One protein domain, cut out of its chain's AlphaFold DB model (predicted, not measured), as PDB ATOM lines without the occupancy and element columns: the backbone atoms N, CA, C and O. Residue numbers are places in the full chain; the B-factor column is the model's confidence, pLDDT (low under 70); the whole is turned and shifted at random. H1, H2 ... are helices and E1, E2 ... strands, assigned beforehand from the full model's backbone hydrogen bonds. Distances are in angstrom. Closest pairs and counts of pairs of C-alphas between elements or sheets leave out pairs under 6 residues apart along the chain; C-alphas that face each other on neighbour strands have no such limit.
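AT A GLANCE: This is residues 7 to 98 of the 190 residues of the protein "PGM_PMM_IV domain-containing protein" of Meloidogyne hapla (UniProt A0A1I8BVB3). A small two-strand hairpin, E1 and E2, lies along one edge of a loose row of three helices, H2, H3 and H4, with H1 over the hairpin's far side and short H5 set at a steep tilt near the last part of H4. H3 and H4 run side by side as a helical hairpin, while residues 45 to 51, of which 45 belongs to H2 and the rest to the link from H2 to H3, stick out free. The printed part has 92 residues with five named helices and two named strands, in the order H1 E1 E2 H2 H3 H4 H5; the sheet E1 - E2 is antiparallel and the class is mostly helix. It is only just loose, close to compact, with a radius of gyration of the C-alphas of 15.0 A and spans of 45 by 33 by 22 A.

IN THESE COORDINATES: H1, residues 7 to 13, begins at C-alpha 7 (217.096, -53.128, -7.846) and is 9.9 A long. E1, residues 18 to 22, and E2, residues 28 to 32, measure 13.4 A and 13.5 A. H2, residues 34 to 45, and H3, residues 54 to 65, each measure 16.3 A. H4, residues 73 to 87, is 20.9 A long. H5, residues 91 to 97, measures 10.0 A and ends at C-alpha 97 (195.113, -31.391, -4.783).

HOW THE PARTS SIT: The closest C-alphas of H1 and E1, Ala 13 and Gly 19, are 4.3 A apart. E1 and E2 form an antiparallel hairpin at 174 degrees, with N 19 and O 31 at 2.9 A, within hydrogen-bond range. The closest C-alphas of E2 and H3, Phe 32 and Ser 63, are 7.0 A apart. H2 and H3 are close but not clearly touching, nearest at the C-alphas of Ile 40 and Ser 60, 6.7 A, at a steep tilt of 47 degrees, opposite ways. H3, with residues 62 to 65 alone, touches H4 at a shallow tilt of 15 degrees, opposite ways, a helical hairpin whose closest C-alphas, Leu 65 and Ala 75, are 6.3 A apart. H4 and H5 are close but not clearly touching, at a steep tilt of 58 degrees; their closest C-alphas, Leu 84 and Ile 91, are 7.4 A apart. H1 and H5 are apart. Every O i to N i+4 pair is within hydrogen-bond range in H1, H2, H4 and H5, and 7 of 8 in H3.

THE WHOLE: The two C-alphas farthest apart, Asn 25 and Glu 48, are 46.2 A apart. The printed part has no cut and no long link. The mean pLDDT of the printed part is 92.5, with residues 47 to 49 under 70.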
ATOM      1  N   LYS A   7     215.640 -53.226  -7.667       90.06
ATOM      2  CA  LYS A   7     217.096 -53.128  -7.846       90.06
ATOM      3  C   LYS A   7     217.520 -51.933  -8.713       90.06
ATOM      4  O   LYS A   7     218.469 -51.236  -8.375       90.06
ATOM      5  N   TYR A   8     216.849 -51.708  -9.845       91.06
ATOM      6  CA  TYR A   8     217.214 -50.616 -10.755       91.06
ATOM      7  C   TYR A   8     216.766 -49.255 -10.221       91.06
ATOM      8  O   TYR A   8     217.420 -48.244 -10.472       91.06
ATOM      9  N   LEU A   9     215.640 -49.231  -9.504       92.75
ATOM     10  CA  LEU A   9     215.142 -48.033  -8.836       92.75
ATOM     11  C   LEU A   9     216.077 -47.595  -7.707       92.75
ATOM     12  O   LEU A   9     216.420 -46.418  -7.635       92.75
ATOM     13  N   GLU A  10     216.525 -48.540  -6.885       92.06
ATOM     14  CA  GLU A  10     217.479 -48.319  -5.801       92.06
ATOM     15  C   GLU A  10     218.803 -47.768  -6.347       92.06
ATOM     16  O   GLU A  10     219.231 -46.693  -5.939       92.06
ATOM     17  N   GLU A  11     219.399 -48.419  -7.354       93.56
ATOM     18  CA  GLU A  11     220.646 -47.954  -7.985       93.56
ATOM     19  C   GLU A  11     220.529 -46.515  -8.521       93.56
ATOM     20  O   GLU A  11     221.456 -45.712  -8.394       93.56
ATOM     21  N   ALA A  12     219.370 -46.149  -9.076       93.62
ATOM     22  CA  ALA A  12     219.112 -44.781  -9.506       93.62
ATOM     23  C   ALA A  12     218.947 -43.811  -8.324       93.62
ATOM     24  O   ALA A  12     219.457 -42.690  -8.396       93.62
ATOM     25  N   ALA A  13     218.263 -44.228  -7.254       94.31
ATOM     26  CA  ALA A  13     218.018 -43.434  -6.051       94.31
ATOM     27  C   ALA A  13     219.316 -43.065  -5.314       94.31
ATOM     28  O   ALA A  13     219.417 -41.948  -4.805       94.31
ATOM     29  N   LEU A  14     220.334 -43.934  -5.349       94.56
ATOM     30  CA  LEU A  14     221.658 -43.689  -4.756       94.56
ATOM     31  C   LEU A  14     222.389 -42.465  -5.339       94.56
ATOM     32  O   LEU A  14     223.297 -41.934  -4.703       94.56
ATOM     33  N   ASN A  15     221.989 -41.982  -6.523       96.00
ATOM     34  CA  ASN A  15     222.562 -40.779  -7.138       96.00
ATOM     35  C   ASN A  15     222.038 -39.462  -6.532       96.00
ATOM     36  O   ASN A  15     222.427 -38.385  -6.986       96.00
ATOM     37  N   TYR A  16     221.153 -39.531  -5.533       96.81
ATOM     38  CA  TYR A  16     220.536 -38.374  -4.887       96.81
ATOM     39  C   TYR A  16     220.815 -38.356  -3.383       96.81
ATOM     40  O   TYR A  16     221.001 -39.394  -2.753       96.81
ATOM     41  N   ASP A  17     220.788 -37.160  -2.784       97.06
ATOM     42  CA  ASP A  17     220.907 -37.029  -1.327       97.06
ATOM     43  C   ASP A  17     219.663 -37.583  -0.603       97.06
ATOM     44  O   ASP A  17     219.785 -38.096   0.510       97.06
ATOM     45  N   ILE A  18     218.494 -37.476  -1.255       97.06
ATOM     46  CA  ILE A  18     217.206 -38.077  -0.881       97.06
ATOM     47  C   ILE A  18     216.592 -38.663  -2.160       97.06
ATOM     48  O   ILE A  18     216.233 -37.913  -3.070       97.06
ATOM     49  N   GLY A  19     216.488 -39.986  -2.249       96.50
ATOM     50  CA  GLY A  19     215.962 -40.695  -3.415       96.50
ATOM     51  C   GLY A  19     214.620 -41.351  -3.111       96.50
ATOM     52  O   GLY A  19     214.572 -42.319  -2.365       96.50
ATOM     53  N   ILE A  20     213.528 -40.850  -3.693       96.19
ATOM     54  CA  ILE A  20     212.187 -41.436  -3.538       96.19
ATOM     55  C   ILE A  20     211.922 -42.352  -4.729       96.19
ATOM     56  O   ILE A  20     211.954 -41.889  -5.872       96.19
ATOM     57  N   TYR A  21     211.626 -43.626  -4.481       95.50
ATOM     58  CA  TYR A  21     211.339 -44.572  -5.553       95.50
ATOM     59  C   TYR A  21     210.203 -45.520  -5.189       95.50
ATOM     60  O   TYR A  21     210.236 -46.179  -4.158       95.50
ATOM     61  N   PHE A  22     209.207 -45.604  -6.069       95.75
ATOM     62  CA  PHE A  22     208.069 -46.513  -5.951       95.75
ATOM     63  C   PHE A  22     207.688 -47.050  -7.330       95.75
ATOM     64  O   PHE A  22     207.661 -46.313  -8.319       95.75
ATOM     65  N   GLU A  23     207.362 -48.335  -7.391       92.38
ATOM     66  CA  GLU A  23     206.651 -48.937  -8.508       92.38
ATOM     67  C   GLU A  23     205.138 -48.738  -8.343       92.38
ATOM     68  O   GLU A  23     204.606 -48.681  -7.237       92.38
ATOM     69  N   ALA A  24     204.405 -48.706  -9.458       88.62
ATOM     70  CA  ALA A  24     202.947 -48.541  -9.441       88.62
ATOM     71  C   ALA A  24     202.189 -49.688  -8.733       88.62
ATOM     72  O   ALA A  24     200.998 -49.565  -8.463       88.62
ATOM     73  N   ASN A  25     202.857 -50.811  -8.450       88.81
ATOM     74  CA  ASN A  25     202.314 -51.915  -7.652       88.81
ATOM     75  C   ASN A  25     202.355 -51.640  -6.131       88.81
ATOM     76  O   ASN A  25     201.814 -52.443  -5.376       88.81
ATOM     77  N   GLY A  26     202.976 -50.534  -5.701       92.19
ATOM     78  CA  GLY A  26     203.129 -50.131  -4.305       92.19
ATOM     79  C   GLY A  26     204.485 -50.462  -3.676       92.19
ATOM     80  O   GLY A  26     204.728 -50.015  -2.564       92.19
ATOM     81  N   HIS A  27     205.378 -51.203  -4.345       92.94
ATOM     82  CA  HIS A  27     206.714 -51.497  -3.810       92.94
ATOM     83  C   HIS A  27     207.619 -50.278  -3.963       92.94
ATOM     84  O   HIS A  27     207.887 -49.836  -5.079       92.94
ATOM     85  N   GLY A  28     208.138 -49.761  -2.858       95.50
ATOM     86  CA  GLY A  28     209.111 -48.682  -2.881       95.50
ATOM     87  C   GLY A  28     209.524 -48.252  -1.491       95.50
ATOM     88  O   GLY A  28     209.037 -48.795  -0.508       95.50
ATOM     89  N   THR A  29     210.449 -47.303  -1.428       96.06
ATOM     90  CA  THR A  29     210.847 -46.642  -0.186       96.06
ATOM     91  C   THR A  29     211.580 -45.327  -0.507       96.06
ATOM     92  O   THR A  29     211.606 -44.862  -1.655       96.06
ATOM     93  N   VAL A  30     212.148 -44.684   0.512       96.75
ATOM     94  CA  VAL A  30     212.964 -43.475   0.400       96.75
ATOM     95  C   VAL A  30     214.369 -43.766   0.910       96.75
ATOM     96  O   VAL A  30     214.547 -44.182   2.049       96.75
ATOM     97  N   TYR A  31     215.361 -43.502   0.069       95.81
ATOM     98  CA  TYR A  31     216.779 -43.567   0.403       95.81
ATOM     99  C   TYR A  31     217.293 -42.208   0.897       95.81
ATOM    100  O   TYR A  31     216.941 -41.169   0.329       95.81
ATOM    101  N   PHE A  32     218.185 -42.223   1.892       96.94
ATOM    102  CA  PHE A  32     218.890 -41.045   2.395       96.94
ATOM    103  C   PHE A  32     220.402 -41.270   2.367       96.94
ATOM    104  O   PHE A  32     220.925 -42.249   2.888       96.94
ATOM    105  N   SER A  33     221.134 -40.330   1.778       96.81
ATOM    106  CA  SER A  33     222.593 -40.424   1.679       96.81
ATOM    107  C   SER A  33     223.316 -40.177   3.011       96.81
ATOM    108  O   SER A  33     222.851 -39.435   3.880       96.81
ATOM    109  N   ASP A  34     224.560 -40.651   3.116       96.81
ATOM    110  CA  ASP A  34     225.465 -40.282   4.217       96.81
ATOM    111  C   ASP A  34     225.626 -38.763   4.376       96.81
ATOM    112  O   ASP A  34     225.827 -38.249   5.480       96.81
ATOM    113  N   LYS A  35     225.569 -38.022   3.264       97.50
ATOM    114  CA  LYS A  35     225.669 -36.560   3.265       97.50
ATOM    115  C   LYS A  35     224.451 -35.923   3.931       97.50
ATOM    116  O   LYS A  35     224.624 -34.987   4.709       97.50
ATOM    117  N   PHE A  36     223.251 -36.445   3.675       96.62
ATOM    118  CA  PHE A  36     222.035 -36.030   4.372       96.62
ATOM    119  C   PHE A  36     222.180 -36.231   5.885       96.62
ATOM    120  O   PHE A  36     221.974 -35.294   6.655       96.62
ATOM    121  N   TYR A  37     222.627 -37.413   6.312       95.50
ATOM    122  CA  TYR A  37     222.792 -37.726   7.732       95.50
ATOM    123  C   TYR A  37     223.828 -36.852   8.438       95.50
ATOM    124  O   TYR A  37     223.590 -36.395   9.559       95.50
ATOM    125  N   LYS A  38     224.956 -36.571   7.778       96.50
ATOM    126  CA  LYS A  38     225.965 -35.633   8.290       96.50
ATOM    127  C   LYS A  38     225.381 -34.238   8.478       96.50
ATOM    128  O   LYS A  38     225.542 -33.673   9.552       96.50
ATOM    129  N   LEU A  39     224.644 -33.735   7.489       94.81
ATOM    130  CA  LEU A  39     224.021 -32.414   7.558       94.81
ATOM    131  C   LEU A  39     222.997 -32.315   8.697       94.81
ATOM    132  O   LEU A  39     223.006 -31.341   9.447       94.81
ATOM    133  N   ILE A  40     222.124 -33.316   8.850       93.75
ATOM    134  CA  ILE A  40     221.146 -33.349   9.947       93.75
ATOM    135  C   ILE A  40     221.861 -33.322  11.298       93.75
ATOM    136  O   ILE A  40     221.509 -32.515  12.157       93.75
ATOM    137  N   LYS A  41     222.905 -34.140  11.461       91.69
ATOM    138  CA  LYS A  41     223.686 -34.193  12.697       91.69
ATOM    139  C   LYS A  41     224.406 -32.878  12.997       91.69
ATOM    140  O   LYS A  41     224.364 -32.419  14.129       91.69
ATOM    141  N   GLU A  42     225.031 -32.255  12.001       92.38
ATOM    142  CA  GLU A  42     225.697 -30.954  12.159       92.38
ATOM    143  C   GLU A  42     224.716 -29.879  12.647       92.38
ATOM    144  O   GLU A  42     225.027 -29.136  13.574       92.38
ATOM    145  N   ILE A  43     223.500 -29.847  12.091       90.00
ATOM    146  CA  ILE A  43     222.451 -28.915  12.523       90.00
ATOM    147  C   ILE A  43     221.962 -29.230  13.946       90.00
ATOM    148  O   ILE A  43     221.639 -28.305  14.692       90.00
ATOM    149  N   GLU A  44     221.866 -30.510  14.314       85.19
ATOM    150  CA  GLU A  44     221.453 -30.952  15.652       85.19
ATOM    151  C   GLU A  44     222.526 -30.664  16.725       85.19
ATOM    152  O   GLU A  44     222.173 -30.338  17.860       85.19
ATOM    153  N   ASP A  45     223.815 -30.719  16.365       86.25
ATOM    154  CA  ASP A  45     224.967 -30.512  17.260       86.25
ATOM    155  C   ASP A  45     225.376 -29.025  17.416       86.25
ATOM    156  O   ASP A  45     226.184 -28.684  18.292       86.25
ATOM    157  N   GLU A  46     224.836 -28.115  16.596       83.94
ATOM    158  CA  GLU A  46     225.114 -26.674  16.658       83.94
ATOM    159  C   GLU A  46     224.621 -26.041  17.973       83.94
ATOM    160  O   GLU A  46     223.454 -25.688  18.148       83.94
ATOM    161  N   LYS A  47     225.563 -25.822  18.898       63.06
ATOM    162  CA  LYS A  47     225.312 -25.292  20.252       63.06
ATOM    163  C   LYS A  47     224.788 -23.852  20.302       63.06
ATOM    164  O   LYS A  47     224.284 -23.442  21.343       63.06
ATOM    165  N   GLU A  48     224.937 -23.078  19.225       67.75
ATOM    166  CA  GLU A  48     224.564 -21.652  19.183       67.75
ATOM    167  C   GLU A  48     223.102 -21.398  18.778       67.75
ATOM    168  O   GLU A  48     222.617 -20.273  18.901       67.75
ATOM    169  N   LYS A  49     222.359 -22.416  18.325       66.38
ATOM    170  CA  LYS A  49     220.940 -22.252  17.978       66.38
ATOM    171  C   LYS A  49     220.061 -22.414  19.216       66.38
ATOM    172  O   LYS A  49     220.030 -23.477  19.826       66.38
ATOM    173  N   GLU A  50     219.263 -21.389  19.532       70.44
ATOM    174  CA  GLU A  50     218.301 -21.442  20.648       70.44
ATOM    175  C   GLU A  50     217.302 -22.605  20.510       70.44
ATOM    176  O   GLU A  50     216.930 -23.203  21.522       70.44
ATOM    177  N   LYS A  51     216.876 -22.946  19.277       82.50
ATOM    178  CA  LYS A  51     216.057 -24.131  18.942       82.50
ATOM    179  C   LYS A  51     216.274 -24.584  17.492       82.50
ATOM    180  O   LYS A  51     216.285 -23.763  16.576       82.50
ATOM    181  N   ILE A  52     216.349 -25.898  17.271       85.56
ATOM    182  CA  ILE A  52     216.359 -26.507  15.928       85.56
ATOM    183  C   ILE A  52     215.008 -26.237  15.237       85.56
ATOM    184  O   ILE A  52     213.963 -26.467  15.859       85.56
ATOM    185  N   PRO A  53     214.981 -25.790  13.965       89.19
ATOM    186  CA  PRO A  53     213.729 -25.562  13.252       89.19
ATOM    187  C   PRO A  53     212.866 -26.825  13.161       89.19
ATOM    188  O   PRO A  53     213.360 -27.918  12.882       89.19
ATOM    189  N   ARG A  54     211.546 -26.674  13.335       90.00
ATOM    190  CA  ARG A  54     210.608 -27.810  13.361       90.00
ATOM    191  C   ARG A  54     210.676 -28.675  12.099       90.00
ATOM    192  O   ARG A  54     210.589 -29.890  12.210       90.00
ATOM    193  N   TYR A  55     210.852 -28.076  10.923       89.69
ATOM    194  CA  TYR A  55     210.931 -28.821   9.663       89.69
ATOM    195  C   TYR A  55     212.177 -29.718   9.578       89.69
ATOM    196  O   TYR A  55     212.077 -30.816   9.044       89.69
ATOM    197  N   ILE A  56     213.312 -29.316  10.170       91.69
ATOM    198  CA  ILE A  56     214.512 -30.167  10.259       91.69
ATOM    199  C   ILE A  56     214.246 -31.362  11.172       91.69
ATOM    200  O   ILE A  56     214.556 -32.492  10.811       91.69
ATOM    201  N   GLN A  57     213.607 -31.132  12.324       90.94
ATOM    202  CA  GLN A  57     213.229 -32.222  13.229       90.94
ATOM    203  C   GLN A  57     212.280 -33.213  12.550       90.94
ATOM    204  O   GLN A  57     212.433 -34.418  12.705       90.94
ATOM    205  N   LEU A  58     211.292 -32.710  11.802       93.31
ATOM    206  CA  LEU A  58     210.359 -33.558  11.064       93.31
ATOM    207  C   LEU A  58     211.068 -34.362   9.978       93.31
ATOM    208  O   LEU A  58     210.780 -35.541   9.845       93.31
ATOM    209  N   LEU A  59     212.017 -33.763   9.257       93.19
ATOM    210  CA  LEU A  59     212.795 -34.452   8.231       93.19
ATOM    211  C   LEU A  59     213.722 -35.531   8.826       93.19
ATOM    212  O   LEU A  59     213.774 -36.638   8.303       93.19
ATOM    213  N   SER A  60     214.376 -35.241   9.960       93.44
ATOM    214  CA  SER A  60     215.182 -36.200  10.745       93.44
ATOM    215  C   SER A  60     214.340 -37.366  11.283       93.44
ATOM    216  O   SER A  60     214.790 -38.507  11.326       93.44
ATOM    217  N   LEU A  61     213.093 -37.105  11.694       93.12
ATOM    218  CA  LEU A  61     212.162 -38.155  12.120       93.12
ATOM    219  C   LEU A  61     211.604 -38.949  10.937       93.12
ATOM    220  O   LEU A  61     211.435 -40.157  11.056       93.12
ATOM    221  N   PHE A  62     211.339 -38.288   9.812       94.81
ATOM    222  CA  PHE A  62     210.850 -38.922   8.593       94.81
ATOM    223  C   PHE A  62     211.860 -39.943   8.057       94.81
ATOM    224  O   PHE A  62     211.467 -41.068   7.766       94.81
ATOM    225  N   SER A  63     213.158 -39.612   8.026       94.88
ATOM    226  CA  SER A  63     214.188 -40.572   7.592       94.88
ATOM    227  C   SER A  63     214.296 -41.794   8.512       94.88
ATOM    228  O   SER A  63     214.696 -42.861   8.079       94.88
ATOM    229  N   LYS A  64     213.897 -41.665   9.785       93.12
ATOM    230  CA  LYS A  64     213.861 -42.776  10.752       93.12
ATOM    231  C   LYS A  64     212.563 -43.587  10.704       93.12
ATOM    232  O   LYS A  64     212.500 -44.644  11.326       93.12
ATOM    233  N   LEU A  65     211.517 -43.060  10.064       94.31
ATOM    234  CA  LEU A  65     210.216 -43.718   9.939       94.31
ATOM    235  C   LEU A  65     210.187 -44.667   8.740       94.31
ATOM    236  O   LEU A  65     209.605 -45.745   8.830       94.31
ATOM    237  N   VAL A  66     210.795 -44.246   7.635       94.06
ATOM    238  CA  VAL A  66     210.877 -45.022   6.398       94.06
ATOM    239  C   VAL A  66     211.893 -46.160   6.558       94.06
ATOM    240  O   VAL A  66     212.910 -46.006   7.231       94.06
ATOM    241  N   ASN A  67     211.629 -47.317   5.945       92.50
ATOM    242  CA  ASN A  67     212.582 -48.426   5.913       92.50
ATOM    243  C   ASN A  67     213.533 -48.273   4.718       92.50
ATOM    244  O   ASN A  67     213.162 -48.563   3.589       92.50
ATOM    245  N   GLU A  68     214.766 -47.833   4.956       83.75
ATOM    246  CA  GLU A  68     215.733 -47.580   3.876       83.75
ATOM    247  C   GLU A  68     216.314 -48.844   3.220       83.75
ATOM    248  O   GLU A  68     217.018 -48.731   2.221       83.75
ATOM    249  N   VAL A  69     216.075 -50.038   3.777       81.12
ATOM    250  CA  VAL A  69     216.702 -51.287   3.300       81.12
ATOM    251  C   VAL A  69     215.893 -51.946   2.184       81.12
ATOM    252  O   VAL A  69     216.464 -52.439   1.217       81.12
ATOM    253  N   ASP A  70     214.572 -51.994   2.329       84.19
ATOM    254  CA  ASP A  70     213.640 -52.501   1.319       84.19
ATOM    255  C   ASP A  70     212.257 -51.888   1.573       84.19
ATOM    256  O   ASP A  70     211.994 -51.343   2.648       84.19
ATOM    257  N   GLY A  71     211.366 -51.989   0.590       89.06
ATOM    258  CA  GLY A  71     209.989 -51.530   0.723       89.06
ATOM    259  C   GLY A  71     209.266 -52.224   1.876       89.06
ATOM    260  O   GLY A  71     209.231 -53.454   1.964       89.06
ATOM    261  N   ASP A  72     208.664 -51.424   2.754       95.50
ATOM    262  CA  ASP A  72     207.966 -51.886   3.950       95.50
ATOM    263  C   ASP A  72     206.585 -51.245   4.003       95.50
ATOM    264  O   ASP A  72     206.423 -50.085   4.373       95.50
ATOM    265  N   ALA A  73     205.566 -52.042   3.683       96.00
ATOM    266  CA  ALA A  73     204.193 -51.566   3.601       96.00
ATOM    267  C   ALA A  73     203.664 -50.970   4.923       96.00
ATOM    268  O   ALA A  73     202.768 -50.126   4.894       96.00
ATOM    269  N   ILE A  74     204.182 -51.393   6.085       96.31
ATOM    270  CA  ILE A  74     203.780 -50.826   7.380       96.31
ATOM    271  C   ILE A  74     204.450 -49.465   7.571       96.31
ATOM    272  O   ILE A  74     203.776 -48.508   7.962       96.31
ATOM    273  N   ALA A  75     205.748 -49.360   7.274       96.38
ATOM    274  CA  ALA A  75     206.461 -48.085   7.303       96.38
ATOM    275  C   ALA A  75     205.855 -47.082   6.307       96.38
ATOM    276  O   ALA A  75     205.628 -45.924   6.663       96.38
ATOM    277  N   ASP A  76     205.503 -47.534   5.102       97.00
ATOM    278  CA  ASP A  76     204.857 -46.726   4.066       97.00
ATOM    279  C   ASP A  76     203.480 -46.235   4.517       97.00
ATOM    280  O   ASP A  76     203.180 -45.047   4.396       97.00
ATOM    281  N   LEU A  77     202.660 -47.107   5.116       97.12
ATOM    282  CA  LEU A  77     201.361 -46.721   5.672       97.12
ATOM    283  C   LEU A  77     201.510 -45.634   6.744       97.12
ATOM    284  O   LEU A  77     200.820 -44.617   6.694       97.12
ATOM    285  N   LEU A  78     202.425 -45.819   7.701       96.94
ATOM    286  CA  LEU A  78     202.676 -44.825   8.750       96.94
ATOM    287  C   LEU A  78     203.218 -43.513   8.175       96.94
ATOM    288  O   LEU A  78     202.876 -42.436   8.667       96.94
ATOM    289  N   THR A  79     204.032 -43.596   7.125       95.75
ATOM    290  CA  THR A  79     204.568 -42.440   6.406       95.75
ATOM    291  C   THR A  79     203.455 -41.662   5.708       95.75
ATOM    292  O   THR A  79     203.386 -40.440   5.848       95.75
ATOM    293  N   VAL A  80     202.537 -42.347   5.023       96.88
ATOM    294  CA  VAL A  80     201.359 -41.731   4.395       96.88
ATOM    295  C   VAL A  80     200.472 -41.062   5.445       96.88
ATOM    296  O   VAL A  80     200.142 -39.887   5.293       96.88
ATOM    297  N   GLU A  81     200.147 -41.745   6.545       96.81
ATOM    298  CA  GLU A  81     199.355 -41.174   7.647       96.81
ATOM    299  C   GLU A  81     200.023 -39.934   8.260       96.81
ATOM    300  O   GLU A  81     199.373 -38.912   8.513       96.81
ATOM    301  N   PHE A  82     201.343 -39.983   8.461       95.12
ATOM    302  CA  PHE A  82     202.124 -38.843   8.929       95.12
ATOM    303  C   PHE A  82     202.037 -37.654   7.959       95.12
ATOM    304  O   PHE A  82     201.801 -36.527   8.403       95.12
ATOM    305  N   LEU A  83     202.190 -37.887   6.651       95.38
ATOM    306  CA  LEU A  83     202.131 -36.841   5.627       95.38
ATOM    307  C   LEU A  83     200.730 -36.231   5.510       95.38
ATOM    308  O   LEU A  83     200.601 -35.006   5.521       95.38
ATOM    309  N   LEU A  84     199.681 -37.055   5.474       97.12
ATOM    310  CA  LEU A  84     198.291 -36.590   5.460       97.12
ATOM    311  C   LEU A  84     198.004 -35.704   6.675       97.12
ATOM    312  O   LEU A  84     197.453 -34.611   6.541       97.12
ATOM    313  N   ARG A  85     198.471 -36.106   7.862       95.75
ATOM    314  CA  ARG A  85     198.339 -35.293   9.073       95.75
ATOM    315  C   ARG A  85     199.159 -34.003   9.018       95.75
ATOM    316  O   ARG A  85     198.679 -32.975   9.491       95.75
ATOM    317  N   TYR A  86     200.367 -34.036   8.458       93.94
ATOM    318  CA  TYR A  86     201.221 -32.855   8.301       93.94
ATOM    319  C   TYR A  86     200.585 -31.800   7.387       93.94
ATOM    320  O   TYR A  86     200.556 -30.623   7.741       93.94
ATOM    321  N   PHE A  87     200.029 -32.221   6.247       94.81
ATOM    322  CA  PHE A  87     199.330 -31.330   5.316       94.81
ATOM    323  C   PHE A  87     197.892 -31.005   5.739       94.81
ATOM    324  O   PHE A  87     197.259 -30.142   5.131       94.81
ATOM    325  N   ASN A  88     197.388 -31.658   6.792       97.19
ATOM    326  CA  ASN A  88     195.987 -31.615   7.204       97.19
ATOM    327  C   ASN A  88     195.045 -31.989   6.043       97.19
ATOM    328  O   ASN A  88     194.073 -31.289   5.756       97.19
ATOM    329  N   TRP A  89     195.390 -33.070   5.346       98.31
ATOM    330  CA  TRP A  89     194.684 -33.600   4.186       98.31
ATOM    331  C   TRP A  89     193.954 -34.891   4.535       98.31
ATOM    332  O   TRP A  89     194.468 -35.751   5.247       98.31
ATOM    333  N   THR A  90     192.755 -35.043   3.983       97.94
ATOM    334  CA  THR A  90     192.114 -36.348   3.805       97.94
ATOM    335  C   THR A  90     192.703 -37.072   2.588       97.94
ATOM    336  O   THR A  90     193.418 -36.479   1.779       97.94
ATOM    337  N   ILE A  91     192.367 -38.351   2.406       97.00
ATOM    338  CA  ILE A  91     192.733 -39.095   1.185       97.00
ATOM    339  C   ILE A  91     192.149 -38.406  -0.061       97.00
ATOM    340  O   ILE A  91     192.813 -38.312  -1.089       97.00
ATOM    341  N   GLN A  92     190.933 -37.861   0.044       97.31
ATOM    342  CA  GLN A  92     190.277 -37.127  -1.036       97.31
ATOM    343  C   GLN A  92     190.997 -35.812  -1.351       97.31
ATOM    344  O   GLN A  92     191.100 -35.430  -2.516       97.31
ATOM    345  N   ASP A  93     191.516 -35.120  -0.332       97.75
ATOM    346  CA  ASP A  93     192.333 -33.922  -0.541       97.75
ATOM    347  C   ASP A  93     193.643 -34.266  -1.248       97.75
ATOM    348  O   ASP A  93     194.045 -33.544  -2.155       97.75
ATOM    349  N   TRP A  94     194.287 -35.378  -0.878       97.25
ATOM    350  CA  TRP A  94     195.497 -35.844  -1.555       97.25
ATOM    351  C   TRP A  94     195.240 -36.145  -3.038       97.25
ATOM    352  O   TRP A  94     195.962 -35.631  -3.896       97.25
ATOM    353  N   GLU A  95     194.182 -36.896  -3.352       95.31
ATOM    354  CA  GLU A  95     193.786 -37.199  -4.733       95.31
ATOM    355  C   GLU A  95     193.477 -35.921  -5.531       95.31
ATOM    356  O   GLU A  95     193.949 -35.743  -6.653       95.31
ATOM    357  N   LYS A  96     192.715 -34.991  -4.947       95.19
ATOM    358  CA  LYS A  96     192.243 -33.791  -5.646       95.19
ATOM    359  C   LYS A  96     193.317 -32.717  -5.825       95.19
ATOM    360  O   LYS A  96     193.309 -32.018  -6.837       95.19
ATOM    361  N   ASN A  97     194.194 -32.534  -4.840       94.88
ATOM    362  CA  ASN A  97     195.113 -31.391  -4.783       94.88
ATOM    363  C   ASN A  97     196.497 -31.677  -5.386       94.88
ATOM    364  O   ASN A  97     197.360 -30.801  -5.337       94.88
ATOM    365  N   THR A  98     196.733 -32.872  -5.938       95.06
ATOM    366  CA  THR A  98     198.025 -33.244  -6.534       95.06
ATOM    367  C   THR A  98     197.973 -33.277  -8.057       95.06
ATOM    368  O   THR A  98     198.381 -32.317  -8.708       95.06
TER     369      THR A  98